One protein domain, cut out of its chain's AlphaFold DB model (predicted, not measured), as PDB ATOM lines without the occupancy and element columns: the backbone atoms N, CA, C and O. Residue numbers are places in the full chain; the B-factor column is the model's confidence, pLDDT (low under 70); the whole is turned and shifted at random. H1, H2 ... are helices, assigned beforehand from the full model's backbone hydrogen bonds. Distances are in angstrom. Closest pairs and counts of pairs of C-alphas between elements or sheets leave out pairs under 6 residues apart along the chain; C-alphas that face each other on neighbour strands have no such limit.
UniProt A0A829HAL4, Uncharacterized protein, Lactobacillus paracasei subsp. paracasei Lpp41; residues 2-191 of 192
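What this domain is: This is residues 2 to 191 of the 192 residues of an uncharacterized protein of Lactobacillus paracasei subsp. paracasei Lpp41 (UniProt A0A829HAL4). Four long helices lie side by side along a rod, in a curved row H1, H6, H4, H3, each running opposite to its neighbour in the row; H1 and H3, at the row's ends, stay apart. The short helices H2 and H5 lie in the links toward one end of the rod, where residues 139 to 144 stick out. The printed part has 190 residues with six named helices, H1 to H6 in chain order, and no named strand: the class is all helix. It is loose, with a radius of gyration of the C-alphas of 20.7 A, and spans 73 by 28 by 25 A.

How they stand to each other: H4, residues 99 to 138, touches H3, residues 59 to 91, at a shallow tilt of 26 degrees, opposite ways, a helical hairpin; their closest C-alphas, of Gly 75 and Gly 112, are 4.0 A apart. H4 also touches H6, residues 155 to 189, at a shallow tilt of 12 degrees, opposite ways, the closest C-alphas being those of Gln 120 and Asn 163, 6.3 A apart. H6 touches H1, residues 2 to 31, at a shallow tilt of 13 degrees, opposite ways; the C-alphas of Ser 18 and Gly 169 come closest, 4.3 A. H5, residues 148 to 151, is close to H4 but not clearly touching, with the closest C-alphas, of Met 131 and Phe 151, 6.8 A apart. H2, residues 39 to 42, touches no helix. Every O i to N i+4 pair is within hydrogen-bond range in H3 and H6, against 22 of 26 in H1 and 35 of 36 in H4; H2 and H5 are too short for such a pair.

Where its parts are: H4 is 58.8 A long, from C-alpha 99 at (45.221, 49.734, 39.126). H6 measures 51.2 A and ends at C-alpha 189, (36.331, 54.248, 46.778); H3 measures 48.5 A. H1, 44.1 A, begins at (34.202, 48.646, 59.543).

The domain as a whole: The C-alphas of Glu 141 and Phe 191, the two farthest apart, are 73.4 A apart. The printed part has no cut; H2 to H3 is a long link. pLDDT is under 70 at 46 residues, among them 34 to 51 and 139 to 149.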
ATOM      1  N   LEU A   2      34.544  50.081  59.399       45.12
ATOM      2  CA  LEU A   2      34.202  48.646  59.543       45.12
ATOM      3  C   LEU A   2      34.242  47.849  58.216       45.12
ATOM      4  O   LEU A   2      34.714  46.720  58.189       45.12
ATOM      5  N   SER A   3      33.804  48.460  57.106       58.25
ATOM      6  CA  SER A   3      33.728  47.830  55.770       58.25
ATOM      7  C   SER A   3      35.075  47.313  55.229       58.25
ATOM      8  O   SER A   3      35.121  46.257  54.606       58.25
ATOM      9  N   LEU A   4      36.190  47.998  55.512       60.06
ATOM     10  CA  LEU A   4      37.508  47.670  54.941       60.06
ATOM     11  C   LEU A   4      38.113  46.368  55.495       60.06
ATOM     12  O   LEU A   4      38.817  45.664  54.774       60.06
ATOM     13  N   TYR A   5      37.810  46.023  56.748       66.50
ATOM     14  CA  TYR A   5      38.366  44.844  57.427       66.50
ATOM     15  C   TYR A   5      37.523  43.575  57.256       66.50
ATOM     16  O   TYR A   5      37.995  42.473  57.527       66.50
ATOM     17  N   ILE A   6      36.287  43.714  56.773       80.19
ATOM     18  CA  ILE A   6      35.357  42.593  56.599       80.19
ATOM     19  C   ILE A   6      35.753  41.724  55.395       80.19
ATOM     20  O   ILE A   6      35.714  40.496  55.474       80.19
ATOM     21  N   TRP A   7      36.188  42.334  54.288       81.31
ATOM     22  CA  TRP A   7      36.530  41.593  53.068       81.31
ATOM     23  C   TRP A   7      37.730  40.648  53.230       81.31
ATOM     24  O   TRP A   7      37.608  39.490  52.824       81.31
ATOM     25  N   PRO A   8      38.852  41.051  53.866       78.38
ATOM     26  CA  PRO A   8      39.956  40.133  54.151       78.38
ATOM     27  C   PRO A   8      39.552  38.950  55.042       78.38
ATOM     28  O   PRO A   8      40.011  37.831  54.817       78.38
ATOM     29  N   ALA A   9      38.654  39.158  56.013       83.38
ATOM     30  CA  ALA A   9      38.153  38.074  56.859       83.38
ATOM     31  C   ALA A   9      37.385  37.021  56.038       83.38
ATOM     32  O   ALA A   9      37.615  35.822  56.204       83.38
ATOM     33  N   PHE A  10      36.540  37.449  55.092       85.69
ATOM     34  CA  PHE A  10      35.863  36.531  54.169       85.69
ATOM     35  C   PHE A  10      36.832  35.809  53.223       85.69
ATOM     36  O   PHE A  10      36.647  34.620  52.969       85.69
ATOM     37  N   VAL A  11      37.892  36.479  52.751       84.81
ATOM     38  CA  VAL A  11      38.955  35.837  51.952       84.81
ATOM     39  C   VAL A  11      39.582  34.675  52.725       84.81
ATOM     40  O   VAL A  11      39.683  33.570  52.190       84.81
ATOM     41  N   ILE A  12      39.943  34.890  53.994       86.62
ATOM     42  CA  ILE A  12      40.518  33.848  54.859       86.62
ATOM     43  C   ILE A  12      39.513  32.712  55.087       86.62
ATOM     44  O   ILE A  12      39.872  31.541  54.973       86.62
ATOM     45  N   LEU A  13      38.249  33.041  55.361       91.12
ATOM     46  CA  LEU A  13      37.201  32.052  55.613       91.12
ATOM     47  C   LEU A  13      36.945  31.152  54.395       91.12
ATOM     48  O   LEU A  13      36.876  29.930  54.534       91.12
ATOM     49  N   PHE A  14      36.857  31.723  53.191       90.31
ATOM     50  CA  PHE A  14      36.663  30.945  51.967       90.31
ATOM     51  C   PHE A  14      37.903  30.132  51.574       90.31
ATOM     52  O   PHE A  14      37.760  29.008  51.084       90.31
ATOM     53  N   LEU A  15      39.113  30.637  51.845       87.38
ATOM     54  CA  LEU A  15      40.340  29.845  51.713       87.38
ATOM     55  C   LEU A  15      40.324  28.640  52.655       87.38
ATOM     56  O   LEU A  15      40.610  27.523  52.223       87.38
ATOM     57  N   PHE A  16      39.940  28.843  53.916       89.06
ATOM     58  CA  PHE A  16      39.831  27.765  54.894       89.06
ATOM     59  C   PHE A  16      38.779  26.727  54.477       89.06
ATOM     60  O   PHE A  16      39.057  25.530  54.493       89.06
ATOM     61  N   ALA A  17      37.604  27.164  54.014       88.69
ATOM     62  CA  ALA A  17      36.568  26.268  53.499       88.69
ATOM     63  C   ALA A  17      37.058  25.442  52.294       88.69
ATOM     64  O   ALA A  17      36.861  24.225  52.249       88.69
ATOM     65  N   SER A  18      37.762  26.074  51.348       89.38
ATOM     66  CA  SER A  18      38.376  25.379  50.211       89.38
ATOM     67  C   SER A  18      39.426  24.354  50.662       89.38
ATOM     68  O   SER A  18      39.455  23.221  50.171       89.38
ATOM     69  N   PHE A  19      40.238  24.707  51.660       87.06
ATOM     70  CA  PHE A  19      41.227  23.811  52.249       87.06
ATOM     71  C   PHE A  19      40.579  22.607  52.952       87.06
ATOM     72  O   PHE A  19      41.029  21.474  52.776       87.06
ATOM     73  N   CYS A  20      39.466  22.801  53.661       90.31
ATOM     74  CA  CYS A  20      38.681  21.706  54.232       90.31
ATOM     75  C   CYS A  20      38.162  20.743  53.152       90.31
ATOM     76  O   CYS A  20      38.243  19.524  53.320       90.31
ATOM     77  N   CYS A  21      37.689  21.258  52.009       88.81
ATOM     78  CA  CYS A  21      37.306  20.421  50.869       88.81
ATOM     79  C   CYS A  21      38.495  19.622  50.317       88.81
ATOM     80  O   CYS A  21      38.346  18.438  50.003       88.81
ATOM     81  N   LEU A  22      39.679  20.236  50.235       85.88
ATOM     82  CA  LEU A  22      40.910  19.562  49.818       85.88
ATOM     83  C   LEU A  22      41.268  18.411  50.771       85.88
ATOM     84  O   LEU A  22      41.505  17.291  50.317       85.88
ATOM     85  N   LEU A  23      41.262  18.658  52.084       87.19
ATOM     86  CA  LEU A  23      41.532  17.630  53.092       87.19
ATOM     87  C   LEU A  23      40.516  16.493  53.012       87.19
ATOM     88  O   LEU A  23      40.895  15.326  52.988       87.19
ATOM     89  N   TYR A  24      39.229  16.812  52.886       87.19
ATOM     90  CA  TYR A  24      38.192  15.793  52.761       87.19
ATOM     91  C   TYR A  24      38.341  14.962  51.474       87.19
ATOM     92  O   TYR A  24      38.186  13.738  51.485       87.19
ATOM     93  N   SER A  25      38.727  15.602  50.368       85.88
ATOM     94  CA  SER A  25      39.071  14.932  49.110       85.88
ATOM     95  C   SER A  25      40.258  13.968  49.270       85.88
ATOM     96  O   SER A  25      40.221  12.840  48.758       85.88
ATOM     97  N   LEU A  26      41.282  14.358  50.039       84.25
ATOM     98  CA  LEU A  26      42.408  13.492  50.401       84.25
ATOM     99  C   LEU A  26      41.975  12.328  51.301       84.25
ATOM    100  O   LEU A  26      42.399  11.195  51.069       84.25
ATOM    101  N   SER A  27      41.077  12.562  52.256       83.38
ATOM    102  CA  SER A  27      40.529  11.513  53.123       83.38
ATOM    103  C   SER A  27      39.760  10.454  52.332       83.38
ATOM    104  O   SER A  27      39.968   9.260  52.540       83.38
ATOM    105  N   ILE A  28      38.922  10.856  51.366       81.62
ATOM    106  CA  ILE A  28      38.245   9.911  50.456       81.62
ATOM    107  C   ILE A  28      39.275   9.121  49.650       81.62
ATOM    108  O   ILE A  28      39.148   7.907  49.495       81.62
ATOM    109  N   ARG A  29      40.316   9.790  49.151       78.06
ATOM    110  CA  ARG A  29      41.383   9.125  48.401       78.06
ATOM    111  C   ARG A  29      42.069   8.038  49.230       78.06
ATOM    112  O   ARG A  29      42.273   6.947  48.701       78.06
ATOM    113  N   TYR A  30      42.406   8.337  50.483       80.69
ATOM    114  CA  TYR A  30      43.049   7.389  51.389       80.69
ATOM    115  C   TYR A  30      42.110   6.228  51.736       80.69
ATOM    116  O   TYR A  30      42.455   5.072  51.516       80.69
ATOM    117  N   LYS A  31      40.871   6.526  52.155       82.31
ATOM    118  CA  LYS A  31      39.879   5.517  52.561       82.31
ATOM    119  C   LYS A  31      39.563   4.495  51.464       82.31
ATOM    120  O   LYS A  31      39.376   3.321  51.760       82.31
ATOM    121  N   PHE A  32      39.485   4.932  50.209       73.50
ATOM    122  CA  PHE A  32      39.157   4.057  49.078       73.50
ATOM    123  C   PHE A  32      40.392   3.548  48.321       73.50
ATOM    124  O   PHE A  32      40.238   2.947  47.255       73.50
ATOM    125  N   ASN A  33      41.603   3.789  48.844       70.75
ATOM    126  CA  ASN A  33      42.871   3.421  48.210       70.75
ATOM    127  C   ASN A  33      42.912   3.788  46.719       70.75
ATOM    128  O   ASN A  33      43.371   3.010  45.883       70.75
ATOM    129  N   LEU A  34      42.449   4.997  46.382       65.75
ATOM    130  CA  LEU A  34      42.480   5.530  45.019       65.75
ATOM    131  C   LEU A  34      43.938   5.919  44.680       65.75
ATOM    132  O   LEU A  34      44.340   7.088  44.760       65.75
ATOM    133  N   HIS A  35      44.759   4.902  44.405       56.12
ATOM    134  CA  HIS A  35      46.212   4.957  44.224       56.12
ATOM    135  C   HIS A  35      46.609   5.483  42.846       56.12
ATOM    136  O   HIS A  35      47.151   4.751  42.033       56.12
ATOM    137  N   ASP A  36      46.395   6.779  42.610       50.00
ATOM    138  CA  ASP A  36      46.559   7.304  41.250       50.00
ATOM    139  C   ASP A  36      47.414   8.558  41.082       50.00
ATOM    140  O   ASP A  36      47.284   9.279  40.103       50.00
ATOM    141  N   ARG A  37      48.297   8.878  42.035       42.25
ATOM    142  CA  ARG A  37      48.949  10.201  42.027       42.25
ATOM    143  C   ARG A  37      50.381  10.288  42.546       42.25
ATOM    144  O   ARG A  37      50.780  11.342  43.026       42.25
ATOM    145  N   LEU A  38      51.184   9.238  42.426       37.47
ATOM    146  CA  LEU A  38      52.621   9.491  42.280       37.47
ATOM    147  C   LEU A  38      52.855   9.673  40.784       37.47
ATOM    148  O   LEU A  38      52.706   8.714  40.032       37.47
ATOM    149  N   LEU A  39      53.145  10.909  40.355       40.66
ATOM    150  CA  LEU A  39      53.419  11.279  38.956       40.66
ATOM    151  C   LEU A  39      54.334  10.255  38.264       40.66
ATOM    152  O   LEU A  39      54.070   9.857  37.139       40.66
ATOM    153  N   THR A  40      55.321   9.721  38.981       37.59
ATOM    154  CA  THR A  40      56.252   8.683  38.515       37.59
ATOM    155  C   THR A  40      55.618   7.317  38.212       37.59
ATOM    156  O   THR A  40      56.105   6.612  37.331       37.59
ATOM    157  N   LYS A  41      54.525   6.929  38.885       39.06
ATOM    158  CA  LYS A  41      53.762   5.694  38.601       39.06
ATOM    159  C   LYS A  41      52.625   5.910  37.598       39.06
ATOM    160  O   LYS A  41      52.285   4.980  36.875       39.06
ATOM    161  N   ILE A  42      52.088   7.130  37.494       44.12
ATOM    162  CA  ILE A  42      51.045   7.489  36.515       44.12
ATOM    163  C   ILE A  42      51.533   7.271  35.078       44.12
ATOM    164  O   ILE A  42      50.753   6.843  34.235       44.12
ATOM    165  N   PHE A  43      52.810   7.516  34.777       45.50
ATOM    166  CA  PHE A  43      53.327   7.383  33.410       45.50
ATOM    167  C   PHE A  43      53.753   5.965  33.014       45.50
ATOM    168  O   PHE A  43      53.855   5.710  31.817       45.50
ATOM    169  N   LYS A  44      53.946   5.036  33.960       45.19
ATOM    170  CA  LYS A  44      54.636   3.770  33.661       45.19
ATOM    171  C   LYS A  44      53.766   2.632  33.115       45.19
ATOM    172  O   LYS A  44      54.266   1.934  32.251       45.19
ATOM    173  N   ASP A  45      52.497   2.479  33.512       51.69
ATOM    174  CA  ASP A  45      51.678   1.344  33.033       51.69
ATOM    175  C   ASP A  45      50.223   1.722  32.712       51.69
ATOM    176  O   ASP A  45      49.432   2.024  33.609       51.69
ATOM    177  N   SER A  46      49.841   1.658  31.429       55.38
ATOM    178  CA  SER A  46      48.438   1.770  30.984       55.38
ATOM    179  C   SER A  46      47.621   0.510  31.301       55.38
ATOM    180  O   SER A  46      46.423   0.602  31.549       55.38
ATOM    181  N   LEU A  47      48.275  -0.657  31.345       55.50
ATOM    182  CA  LEU A  47      47.642  -1.976  31.477       55.50
ATOM    183  C   LEU A  47      47.237  -2.354  32.907       55.50
ATOM    184  O   LEU A  47      46.471  -3.294  33.085       55.50
ATOM    185  N   ARG A  48      47.737  -1.650  33.931       59.22
ATOM    186  CA  ARG A  48      47.456  -1.956  35.350       59.22
ATOM    187  C   ARG A  48      46.770  -0.826  36.112       59.22
ATOM    188  O   ARG A  48      46.342  -1.036  37.243       59.22
ATOM    189  N   ASN A  49      46.632   0.356  35.508       66.94
ATOM    190  CA  ASN A  49      45.972   1.490  36.146       66.94
ATOM    191  C   ASN A  49      44.523   1.677  35.625       66.94
ATOM    192  O   ASN A  49      44.345   2.028  34.455       66.94
ATOM    193  N   PRO A  50      43.487   1.532  36.478       67.56
ATOM    194  CA  PRO A  50      42.091   1.708  36.070       67.56
ATOM    195  C   PRO A  50      41.760   3.124  35.566       67.56
ATOM    196  O   PRO A  50      40.907   3.284  34.698       67.56
ATOM    197  N   TYR A  51      42.461   4.161  36.025       69.19
ATOM    198  CA  TYR A  51      42.292   5.540  35.547       69.19
ATOM    199  C   TYR A  51      42.977   5.809  34.194       69.19
ATOM    200  O   TYR A  51      42.754   6.862  33.581       69.19
ATOM    201  N   ARG A  52      43.789   4.870  33.690       71.00
ATOM    202  CA  ARG A  52      44.363   4.874  32.328       71.00
ATOM    203  C   ARG A  52      43.708   3.842  31.409       71.00
ATOM    204  O   ARG A  52      44.149   3.647  30.278       71.00
ATOM    205  N   PHE A  53      42.625   3.213  31.868       73.81
ATOM    206  CA  PHE A  53      41.877   2.230  31.098       73.81
ATOM    207  C   PHE A  53      41.446   2.788  29.732       73.81
ATOM    208  O   PHE A  53      40.867   3.879  29.664       73.81
ATOM    209  N   LYS A  54      41.759   2.039  28.663       74.00
ATOM    210  CA  LYS A  54      41.571   2.393  27.241       74.00
ATOM    211  C   LYS A  54      42.163   3.740  26.809       74.00
ATOM    212  O   LYS A  54      41.772   4.276  25.777       74.00
ATOM    213  N   GLU A  55      43.110   4.299  27.559       77.69
ATOM    214  CA  GLU A  55      43.789   5.533  27.153       77.69
ATOM    215  C   GLU A  55      44.680   5.307  25.920       77.69
ATOM    216  O   GLU A  55      44.871   6.234  25.147       77.69
ATOM    217  N   THR A  56      45.196   4.094  25.697       75.56
ATOM    218  CA  THR A  56      45.964   3.737  24.486       75.56
ATOM    219  C   THR A  56      45.072   3.433  23.288       75.56
ATOM    220  O   THR A  56      45.419   3.785  22.166       75.56
ATOM    221  N   ASP A  57      43.910   2.825  23.530       76.69
ATOM    222  CA  ASP A  57      43.102   2.218  22.465       76.69
ATOM    223  C   ASP A  57      41.952   3.128  22.013       76.69
ATOM    224  O   ASP A  57      41.414   2.973  20.919       76.69
ATOM    225  N   ASN A  58      41.543   4.084  22.854       81.62
ATOM    226  CA  ASN A  58      40.456   5.009  22.562       81.62
ATOM    227  C   ASN A  58      40.964   6.454  22.498       81.62
ATOM    228  O   ASN A  58      41.256   7.083  23.522       81.62
ATOM    229  N   TYR A  59      40.972   7.007  21.282       85.00
ATOM    230  CA  TYR A  59      41.394   8.379  21.001       85.00
ATOM    231  C   TYR A  59      40.662   9.428  21.857       85.00
ATOM    232  O   TYR A  59      41.284  10.378  22.333       85.00
ATOM    233  N   GLN A  60      39.364   9.244  22.121       86.25
ATOM    234  CA  GLN A  60      38.582  10.195  22.920       86.25
ATOM    235  C   GLN A  60      39.058  10.237  24.381       86.25
ATOM    236  O   GLN A  60      39.175  11.313  24.967       86.25
ATOM    237  N   ILE A  61      39.384   9.080  24.968       82.62
ATOM    238  CA  ILE A  61      39.890   8.985  26.348       82.62
ATOM    239  C   ILE A  61      41.315   9.553  26.431       82.62
ATOM    240  O   ILE A  61      41.631  10.281  27.377       82.62
ATOM    241  N   ALA A  62      42.152   9.282  25.424       84.06
ATOM    242  CA  ALA A  62      43.486   9.872  25.290       84.06
ATOM    243  C   ALA A  62      43.454  11.405  25.215       84.06
ATOM    244  O   ALA A  62      44.235  12.060  25.911       84.06
ATOM    245  N   SER A  63      42.568  11.978  24.390       88.06
ATOM    246  CA  SER A  63      42.428  13.436  24.249       88.06
ATOM    247  C   SER A  63      42.056  14.077  25.581       88.06
ATOM    248  O   SER A  63      42.786  14.934  26.077       88.06
ATOM    249  N   LEU A  64      41.009  13.563  26.239       87.88
ATOM    250  CA  LEU A  64      40.556  14.068  27.538       87.88
ATOM    251  C   LEU A  64      41.647  13.975  28.609       87.88
ATOM    252  O   LEU A  64      41.793  14.868  29.436       87.88
ATOM    253  N   SER A  65      42.453  12.913  28.606       85.38
ATOM    254  CA  SER A  65      43.561  12.778  29.557       85.38
ATOM    255  C   SER A  65      44.672  13.810  29.317       85.38
ATOM    256  O   SER A  65      45.255  14.331  30.271       85.38
ATOM    257  N   ARG A  66      44.955  14.146  28.052       85.19
ATOM    258  CA  ARG A  66      45.894  15.218  27.683       85.19
ATOM    259  C   ARG A  66      45.361  16.587  28.098       85.19
ATOM    260  O   ARG A  66      46.072  17.332  28.770       85.19
ATOM    261  N   GLU A  67      44.109  16.877  27.760       86.75
ATOM    262  CA  GLU A  67      43.427  18.124  28.114       86.75
ATOM    263  C   GLU A  67      43.358  18.310  29.633       86.75
ATOM    264  O   GLU A  67      43.655  19.391  30.134       86.75
ATOM    265  N   PHE A  68      43.070  17.242  30.385       87.50
ATOM    266  CA  PHE A  68      43.078  17.259  31.847       87.50
ATOM    267  C   PHE A  68      44.441  17.673  32.412       87.50
ATOM    268  O   PHE A  68      44.513  18.544  33.282       87.50
ATOM    269  N   LYS A  69      45.530  17.061  31.924       85.56
ATOM    270  CA  LYS A  69      46.897  17.361  32.383       85.56
ATOM    271  C   LYS A  69      47.266  18.811  32.091       85.56
ATOM    272  O   LYS A  69      47.734  19.508  32.987       85.56
ATOM    273  N   PHE A  70      47.011  19.261  30.864       86.44
ATOM    274  CA  PHE A  70      47.289  20.630  30.442       86.44
ATOM    275  C   PHE A  70      46.483  21.647  31.256       86.44
ATOM    276  O   PHE A  70      47.048  22.571  31.836       86.44
ATOM    277  N   SER A  71      45.173  21.430  31.375       86.12
ATOM    278  CA  SER A  71      44.258  22.304  32.107       86.12
ATOM    279  C   SER A  71      44.601  22.380  33.600       86.12
ATOM    280  O   SER A  71      44.611  23.465  34.178       86.12
ATOM    281  N   THR A  72      44.984  21.257  34.214       86.06
ATOM    282  CA  THR A  72      45.428  21.226  35.617       86.06
ATOM    283  C   THR A  72      46.743  21.979  35.809       86.06
ATOM    284  O   THR A  72      46.876  22.732  36.772       86.06
ATOM    285  N   PHE A  73      47.711  21.793  34.907       86.19
ATOM    286  CA  PHE A  73      49.002  22.478  34.973       86.19
ATOM    287  C   PHE A  73      48.836  23.996  34.837       86.19
ATOM    288  O   PHE A  73      49.291  24.745  35.700       86.19
ATOM    289  N   MET A  74      48.106  24.436  33.808       88.56
ATOM    290  CA  MET A  74      47.802  25.851  33.590       88.56
ATOM    291  C   MET A  74      47.007  26.442  34.755       88.56
ATOM    292  O   MET A  74      47.321  27.539  35.217       88.56
ATOM    293  N   GLY A  75      46.017  25.706  35.267       87.06
ATOM    294  CA  GLY A  75      45.171  26.140  36.374       87.06
ATOM    295  C   GLY A  75      45.936  26.336  37.680       87.06
ATOM    296  O   GLY A  75      45.820  27.385  38.307       87.06
ATOM    297  N   LEU A  76      46.771  25.366  38.070       86.81
ATOM    298  CA  LEU A  76      47.604  25.478  39.271       86.81
ATOM    299  C   LEU A  76      48.652  26.585  39.134       86.81
ATOM    300  O   LEU A  76      48.826  27.367  40.067       86.81
ATOM    301  N   GLY A  77      49.326  26.668  37.982       87.06
ATOM    302  CA  GLY A  77      50.355  27.678  37.742       87.06
ATOM    303  C   GLY A  77      49.798  29.099  37.811       87.06
ATOM    304  O   GLY A  77      50.301  29.925  38.569       87.06
ATOM    305  N   SER A  78      48.720  29.375  37.075       88.56
ATOM    306  CA  SER A  78      48.095  30.707  37.056       88.56
ATOM    307  C   SER A  78      47.468  31.088  38.399       88.56
ATOM    308  O   SER A  78      47.657  32.220  38.848       88.56
ATOM    309  N   TYR A  79      46.813  30.152  39.095       86.50
ATOM    310  CA  TYR A  79      46.288  30.407  40.437       86.50
ATOM    311  C   TYR A  79      47.406  30.735  41.437       86.50
ATOM    312  O   TYR A  79      47.293  31.698  42.193       86.50
ATOM    313  N   PHE A  80      48.517  29.989  41.408       86.94
ATOM    314  CA  PHE A  80      49.665  30.241  42.281       86.94
ATOM    315  C   PHE A  80      50.295  31.617  42.023       86.94
ATOM    316  O   PHE A  80      50.523  32.371  42.969       86.94
ATOM    317  N   ILE A  81      50.500  31.983  40.752       88.31
ATOM    318  CA  ILE A  81      50.981  33.320  40.364       88.31
ATOM    319  C   ILE A  81      50.026  34.405  40.887       88.31
ATOM    320  O   ILE A  81      50.466  35.366  41.517       88.31
ATOM    321  N   GLY A  82      48.715  34.232  40.686       85.50
ATOM    322  CA  GLY A  82      47.697  35.164  41.169       85.50
ATOM    323  C   GLY A  82      47.723  35.350  42.690       85.50
ATOM    324  O   GLY A  82      47.662  36.487  43.165       85.50
ATOM    325  N   MET A  83      47.896  34.260  43.444       83.38
ATOM    326  CA  MET A  83      48.007  34.281  44.906       83.38
ATOM    327  C   MET A  83      49.272  34.992  45.398       83.38
ATOM    328  O   MET A  83      49.188  35.803  46.318       83.38
ATOM    329  N   VAL A  84      50.434  34.748  44.782       87.38
ATOM    330  CA  VAL A  84      51.684  35.448  45.137       87.38
ATOM    331  C   VAL A  84      51.536  36.952  44.922       87.38
ATOM    332  O   VAL A  84      51.860  37.742  45.809       87.38
ATOM    333  N   LEU A  85      50.983  37.355  43.775       84.88
ATOM    334  CA  LEU A  85      50.736  38.763  43.475       84.88
ATOM    335  C   LEU A  85      49.721  39.391  44.446       84.88
ATOM    336  O   LEU A  85      49.855  40.557  44.804       84.88
ATOM    337  N   PHE A  86      48.705  38.643  44.886       81.50
ATOM    338  CA  PHE A  86      47.761  39.111  45.904       81.50
ATOM    339  C   PHE A  86      48.453  39.352  47.255       81.50
ATOM    340  O   PHE A  86      48.289  40.422  47.839       81.50
ATOM    341  N   LEU A  87      49.283  38.412  47.716       81.19
ATOM    342  CA  LEU A  87      50.034  38.542  48.970       81.19
ATOM    343  C   LEU A  87      51.026  39.714  48.940       81.19
ATOM    344  O   LEU A  87      51.111  40.471  49.904       81.19
ATOM    345  N   GLN A  88      51.733  39.913  47.823       81.25
ATOM    346  CA  GLN A  88      52.621  41.069  47.651       81.25
ATOM    347  C   GLN A  88      51.869  42.396  47.824       81.25
ATOM    348  O   GLN A  88      52.372  43.309  48.474       81.25
ATOM    349  N   ARG A  89      50.644  42.497  47.298       75.56
ATOM    350  CA  ARG A  89      49.812  43.706  47.426       75.56
ATOM    351  C   ARG A  89      49.239  43.918  48.815       75.56
ATOM    352  O   ARG A  89      49.005  45.063  49.170       75.56
ATOM    353  N   LEU A  90      48.988  42.855  49.577       71.56
ATOM    354  CA  LEU A  90      48.594  43.006  50.978       71.56
ATOM    355  C   LEU A  90      49.716  43.653  51.805       71.56
ATOM    356  O   LEU A  90      49.422  44.420  52.717       71.56
ATOM    357  N   ASN A  91      50.981  43.383  51.464       68.50
ATOM    358  CA  ASN A  91      52.144  43.942  52.160       68.50
ATOM    359  C   ASN A  91      52.504  45.377  51.731       68.50
ATOM    360  O   ASN A  91      53.049  46.132  52.534       68.50
ATOM    361  N   VAL A  92      52.234  45.772  50.481       63.84
ATOM    362  CA  VAL A  92      52.500  47.140  50.004       63.84
ATOM    363  C   VAL A  92      51.351  48.060  50.422       63.84
ATOM    364  O   VAL A  92      50.195  47.808  50.096       63.84
ATOM    365  N   SER A  93      51.660  49.154  51.128       54.44
ATOM    366  CA  SER A  93      50.663  50.152  51.541       54.44
ATOM    367  C   SER A  93      49.800  50.622  50.357       54.44
ATOM    368  O   SER A  93      50.316  51.051  49.326       54.44
ATOM    369  N   LEU A  94      48.474  50.602  50.547       53.97
ATOM    370  CA  LEU A  94      47.428  50.899  49.549       53.97
ATOM    371  C   LEU A  94      47.589  52.233  48.797       53.97
ATOM    372  O   LEU A  94      47.026  52.397  47.720       53.97
ATOM    373  N   LYS A  95      48.387  53.167  49.329       51.88
ATOM    374  CA  LYS A  95      48.637  54.496  48.751       51.88
ATOM    375  C   LYS A  95      49.402  54.482  47.419       51.88
ATOM    376  O   LYS A  95      49.444  55.508  46.753       51.88
ATOM    377  N   GLN A  96      49.994  53.353  47.025       54.81
ATOM    378  CA  GLN A  96      50.815  53.243  45.807       54.81
ATOM    379  C   GLN A  96      50.378  52.084  44.898       54.81
ATOM    380  O   GLN A  96      51.148  51.584  44.076       54.81
ATOM    381  N   ALA A  97      49.138  51.617  45.065       57.16
ATOM    382  CA  ALA A  97      48.613  50.492  44.310       57.16
ATOM    383  C   ALA A  97      48.272  50.908  42.867       57.16
ATOM    384  O   ALA A  97      47.319  51.640  42.615       57.16
ATOM    385  N   ASN A  98      49.042  50.405  41.900       66.31
ATOM    386  CA  ASN A  98      48.756  50.589  40.479       66.31
ATOM    387  C   ASN A  98      47.540  49.729  40.070       66.31
ATOM    388  O   ASN A  98      47.575  48.499  40.184       66.31
ATOM    389  N   THR A  99      46.479  50.369  39.570       68.31
ATOM    390  CA  THR A  99      45.221  49.734  39.126       68.31
ATOM    391  C   THR A  99      45.448  48.661  38.064       68.31
ATOM    392  O   THR A  99      44.855  47.582  38.143       68.31
ATOM    393  N   SER A 100      46.375  48.898  37.130       70.19
ATOM    394  CA  SER A 100      46.764  47.911  36.109       70.19
ATOM    395  C   SER A 100      47.292  46.618  36.734       70.19
ATOM    396  O   SER A 100      46.979  45.517  36.288       70.19
ATOM    397  N   SER A 101      48.036  46.732  37.832       73.50
ATOM    398  CA  SER A 101      48.597  45.582  38.517       73.50
ATOM    399  C   SER A 101      47.496  44.795  39.240       73.50
ATOM    400  O   SER A 101      47.494  43.568  39.168       73.50
ATOM    401  N   ILE A 102      46.529  45.461  39.888       78.06
ATOM    402  CA  ILE A 102      45.389  44.798  40.557       78.06
ATOM    403  C   ILE A 102      44.598  43.949  39.553       78.06
ATOM    404  O   ILE A 102      44.311  42.778  39.823       78.06
ATOM    405  N   PHE A 103      44.324  44.512  38.374       80.12
ATOM    406  CA  PHE A 103      43.653  43.812  37.280       80.12
ATOM    407  C   PHE A 103      44.398  42.531  36.877       80.12
ATOM    408  O   PHE A 103      43.784  41.475  36.739       80.12
ATOM    409  N   VAL A 104      45.732  42.590  36.790       83.31
ATOM    410  CA  VAL A 104      46.574  41.422  36.483       83.31
ATOM    411  C   VAL A 104      46.425  40.313  37.537       83.31
ATOM    412  O   VAL A 104      46.301  39.147  37.169       83.31
ATOM    413  N   THR A 105      46.359  40.630  38.838       84.94
ATOM    414  CA  THR A 105      46.121  39.606  39.883       84.94
ATOM    415  C   THR A 105      44.781  38.910  39.721       84.94
ATOM    416  O   THR A 105      44.717  37.683  39.789       84.94
ATOM    417  N   ILE A 106      43.720  39.689  39.520       85.81
ATOM    418  CA  ILE A 106      42.366  39.155  39.357       85.81
ATOM    419  C   ILE A 106      42.316  38.251  38.125       85.81
ATOM    420  O   ILE A 106      41.749  37.163  38.191       85.81
ATOM    421  N   LEU A 107      42.947  38.677  37.028       88.31
ATOM    422  CA  LEU A 107      42.995  37.930  35.777       88.31
ATOM    423  C   LEU A 107      43.723  36.587  35.933       88.31
ATOM    424  O   LEU A 107      43.207  35.560  35.503       88.31
ATOM    425  N   PHE A 108      44.878  36.552  36.601       89.31
ATOM    426  CA  PHE A 108      45.581  35.287  36.848       89.31
ATOM    427  C   PHE A 108      44.783  34.335  37.749       89.31
ATOM    428  O   PHE A 108      44.707  33.139  37.462       89.31
ATOM    429  N   MET A 109      44.146  34.852  38.806       87.69
ATOM    430  CA  MET A 109      43.319  34.023  39.687       87.69
ATOM    431  C   MET A 109      42.059  33.497  38.988       87.69
ATOM    432  O   MET A 109      41.715  32.329  39.171       87.69
ATOM    433  N   SER A 110      41.391  34.312  38.167       88.94
ATOM    434  CA  SER A 110      40.184  33.899  37.441       88.94
ATOM    435  C   SER A 110      40.490  32.834  36.389       88.94
ATOM    436  O   SER A 110      39.823  31.800  36.361       88.94
ATOM    437  N   VAL A 111      41.545  33.032  35.590       90.88
ATOM    438  CA  VAL A 111      42.025  32.040  34.615       90.88
ATOM    439  C   VAL A 111      42.382  30.733  35.320       90.88
ATOM    440  O   VAL A 111      41.960  29.667  34.875       90.88
ATOM    441  N   GLY A 112      43.073  30.804  36.462       90.31
ATOM    442  CA  GLY A 112      43.431  29.621  37.239       90.31
ATOM    443  C   GLY A 112      42.231  28.826  37.724       90.31
ATOM    444  O   GLY A 112      42.150  27.619  37.487       90.31
ATOM    445  N   ILE A 113      41.258  29.499  38.338       89.19
ATOM    446  CA  ILE A 113      40.035  28.855  38.831       89.19
ATOM    447  C   ILE A 113      39.236  28.245  37.669       89.19
ATOM    448  O   ILE A 113      38.809  27.094  37.770       89.19
ATOM    449  N   LEU A 114      39.084  28.958  36.547       91.12
ATOM    450  CA  LEU A 114      38.372  28.456  35.367       91.12
ATOM    451  C   LEU A 114      39.047  27.215  34.774       91.12
ATOM    452  O   LEU A 114      38.373  26.215  34.520       91.12
ATOM    453  N   CYS A 115      40.371  27.233  34.613       90.44
ATOM    454  CA  CYS A 115      41.124  26.063  34.169       90.44
ATOM    455  C   CYS A 115      40.948  24.884  35.137       90.44
ATOM    456  O   CYS A 115      40.699  23.765  34.700       90.44
ATOM    457  N   LEU A 116      40.992  25.106  36.450       89.38
ATOM    458  CA  LEU A 116      40.796  24.026  37.421       89.38
ATOM    459  C   LEU A 116      39.377  23.437  37.380       89.38
ATOM    460  O   LEU A 116      39.229  22.217  37.494       89.38
ATOM    461  N   ILE A 117      38.347  24.265  37.176       88.94
ATOM    462  CA  ILE A 117      36.962  23.801  36.990       88.94
ATOM    463  C   ILE A 117      36.862  22.950  35.721       88.94
ATOM    464  O   ILE A 117      36.322  21.841  35.766       88.94
ATOM    465  N   LEU A 118      37.426  23.425  34.606       90.75
ATOM    466  CA  LEU A 118      37.470  22.674  33.352       90.75
ATOM    467  C   LEU A 118      38.173  21.325  33.537       90.75
ATOM    468  O   LEU A 118      37.636  20.303  33.113       90.75
ATOM    469  N   ALA A 119      39.301  21.289  34.252       87.75
ATOM    470  CA  ALA A 119      39.995  20.049  34.572       87.75
ATOM    471  C   ALA A 119      39.098  19.064  35.347       87.75
ATOM    472  O   ALA A 119      39.025  17.892  34.981       87.75
ATOM    473  N   GLN A 120      38.354  19.512  36.368       88.81
ATOM    474  CA  GLN A 120      37.426  18.627  37.097       88.81
ATOM    475  C   GLN A 120      36.279  18.113  36.202       88.81
ATOM    476  O   GLN A 120      35.834  16.968  36.340       88.81
ATOM    477  N   ILE A 121      35.791  18.929  35.261       88.38
ATOM    478  CA  ILE A 121      34.755  18.515  34.299       88.38
ATOM    479  C   ILE A 121      35.306  17.456  33.336       88.38
ATOM    480  O   ILE A 121      34.639  16.447  33.085       88.38
ATOM    481  N   ILE A 122      36.518  17.661  32.819       88.12
ATOM    482  CA  ILE A 122      37.202  16.718  31.927       88.12
ATOM    483  C   ILE A 122      37.439  15.386  32.649       88.12
ATOM    484  O   ILE A 122      37.113  14.336  32.095       88.12
ATOM    485  N   ASP A 123      37.910  15.412  33.901       85.75
ATOM    486  CA  ASP A 123      38.127  14.204  34.710       85.75
ATOM    487  C   ASP A 123      36.820  13.419  34.912       85.75
ATOM    488  O   ASP A 123      36.778  12.196  34.745       85.75
ATOM    489  N   ARG A 124      35.701  14.120  35.158       86.25
ATOM    490  CA  ARG A 124      34.369  13.497  35.237       86.25
ATOM    491  C   ARG A 124      33.986  12.805  33.932       86.25
ATOM    492  O   ARG A 124      33.533  11.661  33.958       86.25
ATOM    493  N   LYS A 125      34.126  13.507  32.803       88.81
ATOM    494  CA  LYS A 125      33.783  12.981  31.472       88.81
ATOM    495  C   LYS A 125      34.636  11.760  31.134       88.81
ATOM    496  O   LYS A 125      34.092  10.746  30.699       88.81
ATOM    497  N   LYS A 126      35.943  11.834  31.402       88.31
ATOM    498  CA  LYS A 126      36.888  10.728  31.230       88.31
ATOM    499  C   LYS A 126      36.456   9.502  32.040       88.31
ATOM    500  O   LYS A 126      36.315   8.426  31.463       88.31
ATOM    501  N   MET A 127      36.164   9.669  33.333       84.00
ATOM    502  CA  MET A 127      35.717   8.568  34.198       84.00
ATOM    503  C   MET A 127      34.422   7.915  33.702       84.00
ATOM    504  O   MET A 127      34.320   6.691  33.685       84.00
ATOM    505  N   ILE A 128      33.441   8.700  33.243       85.69
ATOM    506  CA  ILE A 128      32.187   8.157  32.693       85.69
ATOM    507  C   ILE A 128      32.452   7.327  31.430       85.69
ATOM    508  O   ILE A 128      31.888   6.242  31.284       85.69
ATOM    509  N   LEU A 129      33.308   7.803  30.520       86.12
ATOM    510  CA  LEU A 129      33.662   7.055  29.309       86.12
ATOM    511  C   LEU A 129      34.392   5.751  29.633       86.12
ATOM    512  O   LEU A 129      34.102   4.727  29.016       86.12
ATOM    513  N   GLN A 130      35.281   5.761  30.626       84.50
ATOM    514  CA  GLN A 130      35.969   4.557  31.096       84.50
ATOM    515  C   GLN A 130      34.989   3.539  31.691       84.50
ATOM    516  O   GLN A 130      35.064   2.361  31.347       84.50
ATOM    517  N   MET A 131      34.013   3.984  32.491       82.62
ATOM    518  CA  MET A 131      32.956   3.110  33.018       82.62
ATOM    519  C   MET A 131      32.082   2.522  31.903       82.62
ATOM    520  O   MET A 131      31.831   1.320  31.900       82.62
ATOM    521  N   LYS A 132      31.657   3.334  30.924       85.25
ATOM    522  CA  LYS A 132      30.881   2.849  29.766       85.25
ATOM    523  C   LYS A 132      31.666   1.823  28.949       85.25
ATOM    524  O   LYS A 132      31.124   0.798  28.550       85.25
ATOM    525  N   ALA A 133      32.950   2.090  28.721       83.06
ATOM    526  CA  ALA A 133      33.833   1.191  27.998       83.06
ATOM    527  C   ALA A 133      34.115  -0.116  28.752       83.06
ATOM    528  O   ALA A 133      34.392  -1.124  28.106       83.06
ATOM    529  N   TYR A 134      34.078  -0.090  30.087       80.44
ATOM    530  CA  TYR A 134      34.151  -1.282  30.926       80.44
ATOM    531  C   TYR A 134      32.853  -2.092  30.837       80.44
ATOM    532  O   TYR A 134      32.897  -3.289  30.577       80.44
ATOM    533  N   GLN A 135      31.691  -1.441  30.962       80.06
ATOM    534  CA  GLN A 135      30.381  -2.101  30.880       80.06
ATOM    535  C   GLN A 135      30.155  -2.817  29.539       80.06
ATOM    536  O   GLN A 135      29.639  -3.932  29.533       80.06
ATOM    537  N   SER A 136      30.582  -2.224  28.418       80.38
ATOM    538  CA  SER A 136      30.451  -2.852  27.094       80.38
ATOM    539  C   SER A 136      31.371  -4.055  26.871       80.38
ATOM    540  O   SER A 136      31.086  -4.895  26.019       80.38
ATOM    541  N   LEU A 137      32.474  -4.145  27.620       77.12
ATOM    542  CA  LEU A 137      33.355  -5.314  27.617       77.12
ATOM    543  C   LEU A 137      32.857  -6.392  28.582       77.12
ATOM    544  O   LEU A 137      32.865  -7.565  28.229       77.12
ATOM    545  N   LYS A 138      32.335  -5.994  29.751       72.19
ATOM    546  CA  LYS A 138      31.695  -6.904  30.712       72.19
ATOM    547  C   LYS A 138      30.557  -7.706  30.073       72.19
ATOM    548  O   LYS A 138      30.400  -8.884  30.372       72.19
ATOM    549  N   SER A 139      29.775  -7.093  29.183       62.75
ATOM    550  CA  SER A 139      28.675  -7.775  28.487       62.75
ATOM    551  C   SER A 139      29.126  -8.788  27.424       62.75
ATOM    552  O   SER A 139      28.278  -9.495  26.894       62.75
ATOM    553  N   ARG A 140      30.420  -8.849  27.074       61.22
ATOM    554  CA  ARG A 140      30.974  -9.704  26.004       61.22
ATOM    555  C   ARG A 140      31.767 -10.923  26.521       61.22
ATOM    556  O   ARG A 140      32.650 -11.397  25.829       61.22
ATOM    557  N   GLU A 141      31.446 -11.443  27.706       50.12
ATOM    558  CA  GLU A 141      32.004 -12.693  28.285       50.12
ATOM    559  C   GLU A 141      33.484 -12.716  28.726       50.12
ATOM    560  O   GLU A 141      33.907 -13.696  29.343       50.12
ATOM    561  N   ASP A 142      34.259 -11.637  28.578       52.06
ATOM    562  CA  ASP A 142      35.644 -11.606  29.075       52.06
ATOM    563  C   ASP A 142      35.721 -11.305  30.587       52.06
ATOM    564  O   ASP A 142      35.899 -10.170  31.038       52.06
ATOM    565  N   ARG A 143      35.594 -12.359  31.404       51.94
ATOM    566  CA  ARG A 143      35.728 -12.309  32.877       51.94
ATOM    567  C   ARG A 143      37.166 -12.093  33.381       51.94
ATOM    568  O   ARG A 143      37.356 -11.895  34.576       51.94
ATOM    569  N   ASN A 144      38.164 -12.057  32.494       54.09
ATOM    570  CA  ASN A 144      39.586 -11.906  32.844       54.09
ATOM    571  C   ASN A 144      40.098 -10.452  32.794       54.09
ATOM    572  O   ASN A 144      41.296 -10.205  32.643       54.09
ATOM    573  N   LEU A 145      39.216  -9.458  32.912       61.91
ATOM    574  CA  LEU A 145      39.639  -8.059  32.939       61.91
ATOM    575  C   LEU A 145      40.318  -7.734  34.278       61.91
ATOM    576  O   LEU A 145      39.667  -7.674  35.319       61.91
ATOM    577  N   LEU A 146      41.614  -7.406  34.220       63.03
ATOM    578  CA  LEU A 146      42.485  -6.955  35.327       63.03
ATOM    579  C   LEU A 146      41.916  -5.803  36.194       63.03
ATOM    580  O   LEU A 146      42.494  -5.455  37.220       63.03
ATOM    581  N   PHE A 147      40.803  -5.188  35.787       65.25
ATOM    582  CA  PHE A 147      40.208  -3.995  36.397       65.25
ATOM    583  C   PHE A 147      38.854  -4.228  37.080       65.25
ATOM    584  O   PHE A 147      38.239  -3.259  37.541       65.25
ATOM    585  N   HIS A 148      38.390  -5.477  37.156       64.62
ATOM    586  CA  HIS A 148      37.107  -5.848  37.757       64.62
ATOM    587  C   HIS A 148      36.942  -5.276  39.180       64.62
ATOM    588  O   HIS A 148      35.983  -4.561  39.473       64.62
ATOM    589  N   ASP A 149      37.955  -5.438  40.033       65.81
ATOM    590  CA  ASP A 149      37.972  -4.950  41.424       65.81
ATOM    591  C   ASP A 149      37.914  -3.424  41.579       65.81
ATOM    592  O   ASP A 149      37.739  -2.899  42.687       65.81
ATOM    593  N   PHE A 150      38.135  -2.671  40.499       71.00
ATOM    594  CA  PHE A 150      37.959  -1.227  40.506       71.00
ATOM    595  C   PHE A 150      36.545  -0.853  40.082       71.00
ATOM    596  O   PHE A 150      35.834  -0.235  40.875       71.00
ATOM    597  N   PHE A 151      36.134  -1.235  38.873       73.44
ATOM    598  CA  PHE A 151      34.874  -0.782  38.281       73.44
ATOM    599  C   PHE A 151      33.628  -1.401  38.920       73.44
ATOM    600  O   PHE A 151      32.575  -0.768  38.891       73.44
ATOM    601  N   GLU A 152      33.743  -2.579  39.535       73.44
ATOM    602  CA  GLU A 152      32.622  -3.235  40.231       73.44
ATOM    603  C   GLU A 152      32.532  -2.879  41.716       73.44
ATOM    604  O   GLU A 152      31.547  -3.180  42.382       73.44
ATOM    605  N   SER A 153      33.555  -2.212  42.244       74.81
ATOM    606  CA  SER A 153      33.596  -1.785  43.641       74.81
ATOM    607  C   SER A 153      32.950  -0.409  43.851       74.81
ATOM    608  O   SER A 153      32.553   0.279  42.915       74.81
ATOM    609  N   ASN A 154      32.954   0.074  45.097       76.94
ATOM    610  CA  ASN A 154      32.541   1.442  45.433       76.94
ATOM    611  C   ASN A 154      33.549   2.534  44.999       76.94
ATOM    612  O   ASN A 154      33.271   3.726  45.156       76.94
ATOM    613  N   LYS A 155      34.719   2.166  44.458       79.00
ATOM    614  CA  LYS A 155      35.796   3.099  44.065       79.00
ATOM    615  C   LYS A 155      35.411   4.105  42.962       79.00
ATOM    616  O   LYS A 155      35.782   5.272  43.104       79.00
ATOM    617  N   PRO A 156      34.654   3.752  41.903       76.31
ATOM    618  CA  PRO A 156      34.260   4.697  40.860       76.31
ATOM    619  C   PRO A 156      33.304   5.757  41.415       76.31
ATOM    620  O   PRO A 156      33.486   6.948  41.162       76.31
ATOM    621  N   ASN A 157      32.352   5.341  42.257       79.81
ATOM    622  CA  ASN A 157      31.449   6.247  42.968       79.81
ATOM    623  C   ASN A 157      32.225   7.173  43.924       79.81
ATOM    624  O   ASN A 157      32.048   8.390  43.904       79.81
ATOM    625  N   ALA A 158      33.175   6.627  44.693       81.62
ATOM    626  CA  ALA A 158      34.061   7.422  45.543       81.62
ATOM    627  C   ALA A 158      34.887   8.445  44.743       81.62
ATOM    628  O   ALA A 158      35.062   9.580  45.187       81.62
ATOM    629  N   SER A 159      35.351   8.085  43.542       78.31
ATOM    630  CA  SER A 159      36.079   8.994  42.653       78.31
ATOM    631  C   SER A 159      35.193  10.118  42.103       78.31
ATOM    632  O   SER A 159      35.634  11.266  42.046       78.31
ATOM    633  N   VAL A 160      33.939   9.824  41.742       81.50
ATOM    634  CA  VAL A 160      32.958  10.846  41.331       81.50
ATOM    635  C   VAL A 160      32.645  11.787  42.494       81.50
ATOM    636  O   VAL A 160      32.683  13.006  42.319       81.50
ATOM    637  N   ARG A 161      32.417  11.245  43.694       83.44
ATOM    638  CA  ARG A 161      32.180  12.029  44.912       83.44
ATOM    639  C   ARG A 161      33.369  12.930  45.246       83.44
ATOM    640  O   ARG A 161      33.181  14.105  45.544       83.44
ATOM    641  N   ARG A 162      34.598  12.413  45.134       85.75
ATOM    642  CA  ARG A 162      35.833  13.199  45.289       85.75
ATOM    643  C   ARG A 162      35.870  14.378  44.315       85.75
ATOM    644  O   ARG A 162      36.192  15.491  44.716       85.75
ATOM    645  N   ASN A 163      35.515  14.145  43.053       86.31
ATOM    646  CA  ASN A 163      35.481  15.198  42.043       86.31
ATOM    647  C   ASN A 163      34.423  16.275  42.351       86.31
ATOM    648  O   ASN A 163      34.691  17.463  42.209       86.31
ATOM    649  N   GLN A 164      33.244  15.884  42.847       86.56
ATOM    650  CA  GLN A 164      32.219  16.838  43.297       86.56
ATOM    651  C   GLN A 164      32.724  17.725  44.442       86.56
ATOM    652  O   GLN A 164      32.527  18.935  44.409       86.56
ATOM    653  N   ILE A 165      33.425  17.147  45.420       87.94
ATOM    654  CA  ILE A 165      34.020  17.904  46.533       87.94
ATOM    655  C   ILE A 165      35.088  18.874  46.031       87.94
ATOM    656  O   ILE A 165      35.140  20.007  46.499       87.94
ATOM    657  N   ASN A 166      35.910  18.469  45.059       87.50
ATOM    658  CA  ASN A 166      36.881  19.376  44.448       87.50
ATOM    659  C   ASN A 166      36.187  20.549  43.744       87.50
ATOM    660  O   ASN A 166      36.638  21.680  43.885       87.50
ATOM    661  N   ILE A 167      35.081  20.309  43.029       88.06
ATOM    662  CA  ILE A 167      34.287  21.381  42.406       88.06
ATOM    663  C   ILE A 167      33.737  22.336  43.472       88.06
ATOM    664  O   ILE A 167      33.851  23.546  43.308       88.06
ATOM    665  N   ILE A 168      33.208  21.819  44.586       88.38
ATOM    666  CA  ILE A 168      32.749  22.649  45.713       88.38
ATOM    667  C   ILE A 168      33.910  23.475  46.291       88.38
ATOM    668  O   ILE A 168      33.771  24.678  46.495       88.38
ATOM    669  N   GLY A 169      35.082  22.865  46.478       87.81
ATOM    670  CA  GLY A 169      36.291  23.568  46.910       87.81
ATOM    671  C   GLY A 169      36.701  24.701  45.962       87.81
ATOM    672  O   GLY A 169      37.109  25.766  46.422       87.81
ATOM    673  N   LEU A 170      36.546  24.506  44.648       89.00
ATOM    674  CA  LEU A 170      36.800  25.532  43.631       89.00
ATOM    675  C   LEU A 170      35.748  26.648  43.643       89.00
ATOM    676  O   LEU A 170      36.099  27.803  43.411       89.00
ATOM    677  N   LEU A 171      34.486  26.344  43.961       89.94
ATOM    678  CA  LEU A 171      33.453  27.367  44.156       89.94
ATOM    679  C   LEU A 171      33.781  28.276  45.346       89.94
ATOM    680  O   LEU A 171      33.583  29.485  45.253       89.94
ATOM    681  N   PHE A 172      34.355  27.738  46.426       90.25
ATOM    682  CA  PHE A 172      34.859  28.575  47.519       90.25
ATOM    683  C   PHE A 172      36.028  29.468  47.083       90.25
ATOM    684  O   PHE A 172      36.082  30.626  47.487       90.25
ATOM    685  N   LEU A 173      36.921  28.997  46.204       88.62
ATOM    686  CA  LEU A 173      37.965  29.861  45.632       88.62
ATOM    687  C   LEU A 173      37.389  30.956  44.730       88.62
ATOM    688  O   LEU A 173      37.909  32.070  44.712       88.62
ATOM    689  N   LEU A 174      36.306  30.668  44.009       89.56
ATOM    690  CA  LEU A 174      35.595  31.672  43.221       89.56
ATOM    691  C   LEU A 174      34.936  32.729  44.122       89.56
ATOM    692  O   LEU A 174      35.037  33.921  43.843       89.56
ATOM    693  N   ALA A 175      34.318  32.310  45.229       87.81
ATOM    694  CA  ALA A 175      33.782  33.226  46.237       87.81
ATOM    695  C   ALA A 175      34.892  34.078  46.879       87.81
ATOM    696  O   ALA A 175      34.725  35.280  47.064       87.81
ATOM    697  N   MET A 176      36.063  33.488  47.134       89.44
ATOM    698  CA  MET A 176      37.244  34.220  47.593       89.44
ATOM    699  C   MET A 176      37.678  35.290  46.583       89.44
ATOM    700  O   MET A 176      37.900  36.435  46.974       89.44
ATOM    701  N   LEU A 177      37.731  34.960  45.287       87.12
ATOM    702  CA  LEU A 177      38.047  35.924  44.229       87.12
ATOM    703  C   LEU A 177      37.056  37.098  44.219       87.12
ATOM    704  O   LEU A 177      37.466  38.248  44.059       87.12
ATOM    705  N   PHE A 178      35.767  36.826  44.435       87.06
ATOM    706  CA  PHE A 178      34.757  37.871  44.583       87.06
ATOM    707  C   PHE A 178      35.040  38.779  45.791       87.06
ATOM    708  O   PHE A 178      34.984  40.000  45.673       87.06
ATOM    709  N   CYS A 179      35.425  38.220  46.939       84.38
ATOM    710  CA  CYS A 179      35.814  39.025  48.099       84.38
ATOM    711  C   CYS A 179      37.065  39.875  47.833       84.38
ATOM    712  O   CYS A 179      37.120  41.024  48.266       84.38
ATOM    713  N   VAL A 180      38.043  39.350  47.088       82.44
ATOM    714  CA  VAL A 180      39.234  40.106  46.667       82.44
ATOM    715  C   VAL A 180      38.851  41.283  45.765       82.44
ATOM    716  O   VAL A 180      39.359  42.389  45.952       82.44
ATOM    717  N   LEU A 181      37.924  41.079  44.827       83.69
ATOM    718  CA  LEU A 181      37.377  42.145  43.983       83.69
ATOM    719  C   LEU A 181      36.713  43.248  44.814       83.69
ATOM    720  O   LEU A 181      37.007  44.430  44.636       83.69
ATOM    721  N   MET A 182      35.850  42.860  45.753       82.25
ATOM    722  CA  MET A 182      35.150  43.807  46.621       82.25
ATOM    723  C   MET A 182      36.107  44.565  47.546       82.25
ATOM    724  O   MET A 182      35.948  45.772  47.735       82.25
ATOM    725  N   TYR A 183      37.145  43.902  48.060       80.19
ATOM    726  CA  TYR A 183      38.204  44.557  48.825       80.19
ATOM    727  C   TYR A 183      38.868  45.675  48.013       80.19
ATOM    728  O   TYR A 183      38.909  46.816  48.465       80.19
ATOM    729  N   PHE A 184      39.317  45.396  46.787       77.00
ATOM    730  CA  PHE A 184      39.959  46.425  45.964       77.00
ATOM    731  C   PHE A 184      39.009  47.563  45.573       77.00
ATOM    732  O   PHE A 184      39.428  48.719  45.587       77.00
ATOM    733  N   ASN A 185      37.736  47.270  45.294       76.69
ATOM    734  CA  ASN A 185      36.737  48.306  45.015       76.69
ATOM    735  C   ASN A 185      36.496  49.220  46.225       76.69
ATOM    736  O   ASN A 185      36.480  50.439  46.076       76.69
ATOM    737  N   THR A 186      36.345  48.650  47.426       74.44
ATOM    738  CA  THR A 186      36.141  49.449  48.648       74.44
ATOM    739  C   THR A 186      37.352  50.306  48.995       74.44
ATOM    740  O   THR A 186      37.195  51.466  49.373       74.44
ATOM    741  N   VAL A 187      38.560  49.771  48.808       71.31
ATOM    742  CA  VAL A 187      39.805  50.531  48.926       71.31
ATOM    743  C   VAL A 187      39.814  51.695  47.937       71.31
ATOM    744  O   VAL A 187      40.032  52.825  48.356       71.31
ATOM    745  N   ALA A 188      39.555  51.450  46.649       67.00
ATOM    746  CA  ALA A 188      39.573  52.493  45.626       67.00
ATOM    747  C   ALA A 188      38.565  53.616  45.926       67.00
ATOM    748  O   ALA A 188      38.912  54.787  45.816       67.00
ATOM    749  N   SER A 189      37.358  53.269  46.389       63.44
ATOM    750  CA  SER A 189      36.331  54.248  46.778       63.44
ATOM    751  C   SER A 189      36.655  55.061  48.033       63.44
ATOM    752  O   SER A 189      35.990  56.051  48.287       63.44
ATOM    753  N   ALA A 190      37.632  54.644  48.846       59.09
ATOM    754  CA  ALA A 190      38.038  55.379  50.045       59.09
ATOM    755  C   ALA A 190      39.115  56.447  49.766       59.09
ATOM    756  O   ALA A 190      39.448  57.214  50.668       59.09
ATOM    757  N   PHE A 191      39.687  56.464  48.556       53.75
ATOM    758  CA  PHE A 191      40.727  57.409  48.127       53.75
ATOM    759  C   PHE A 191      40.223  58.487  47.148       53.75
ATOM    760  O   PHE A 191      41.002  59.374  46.801       53.75
TER     761      PHE A 191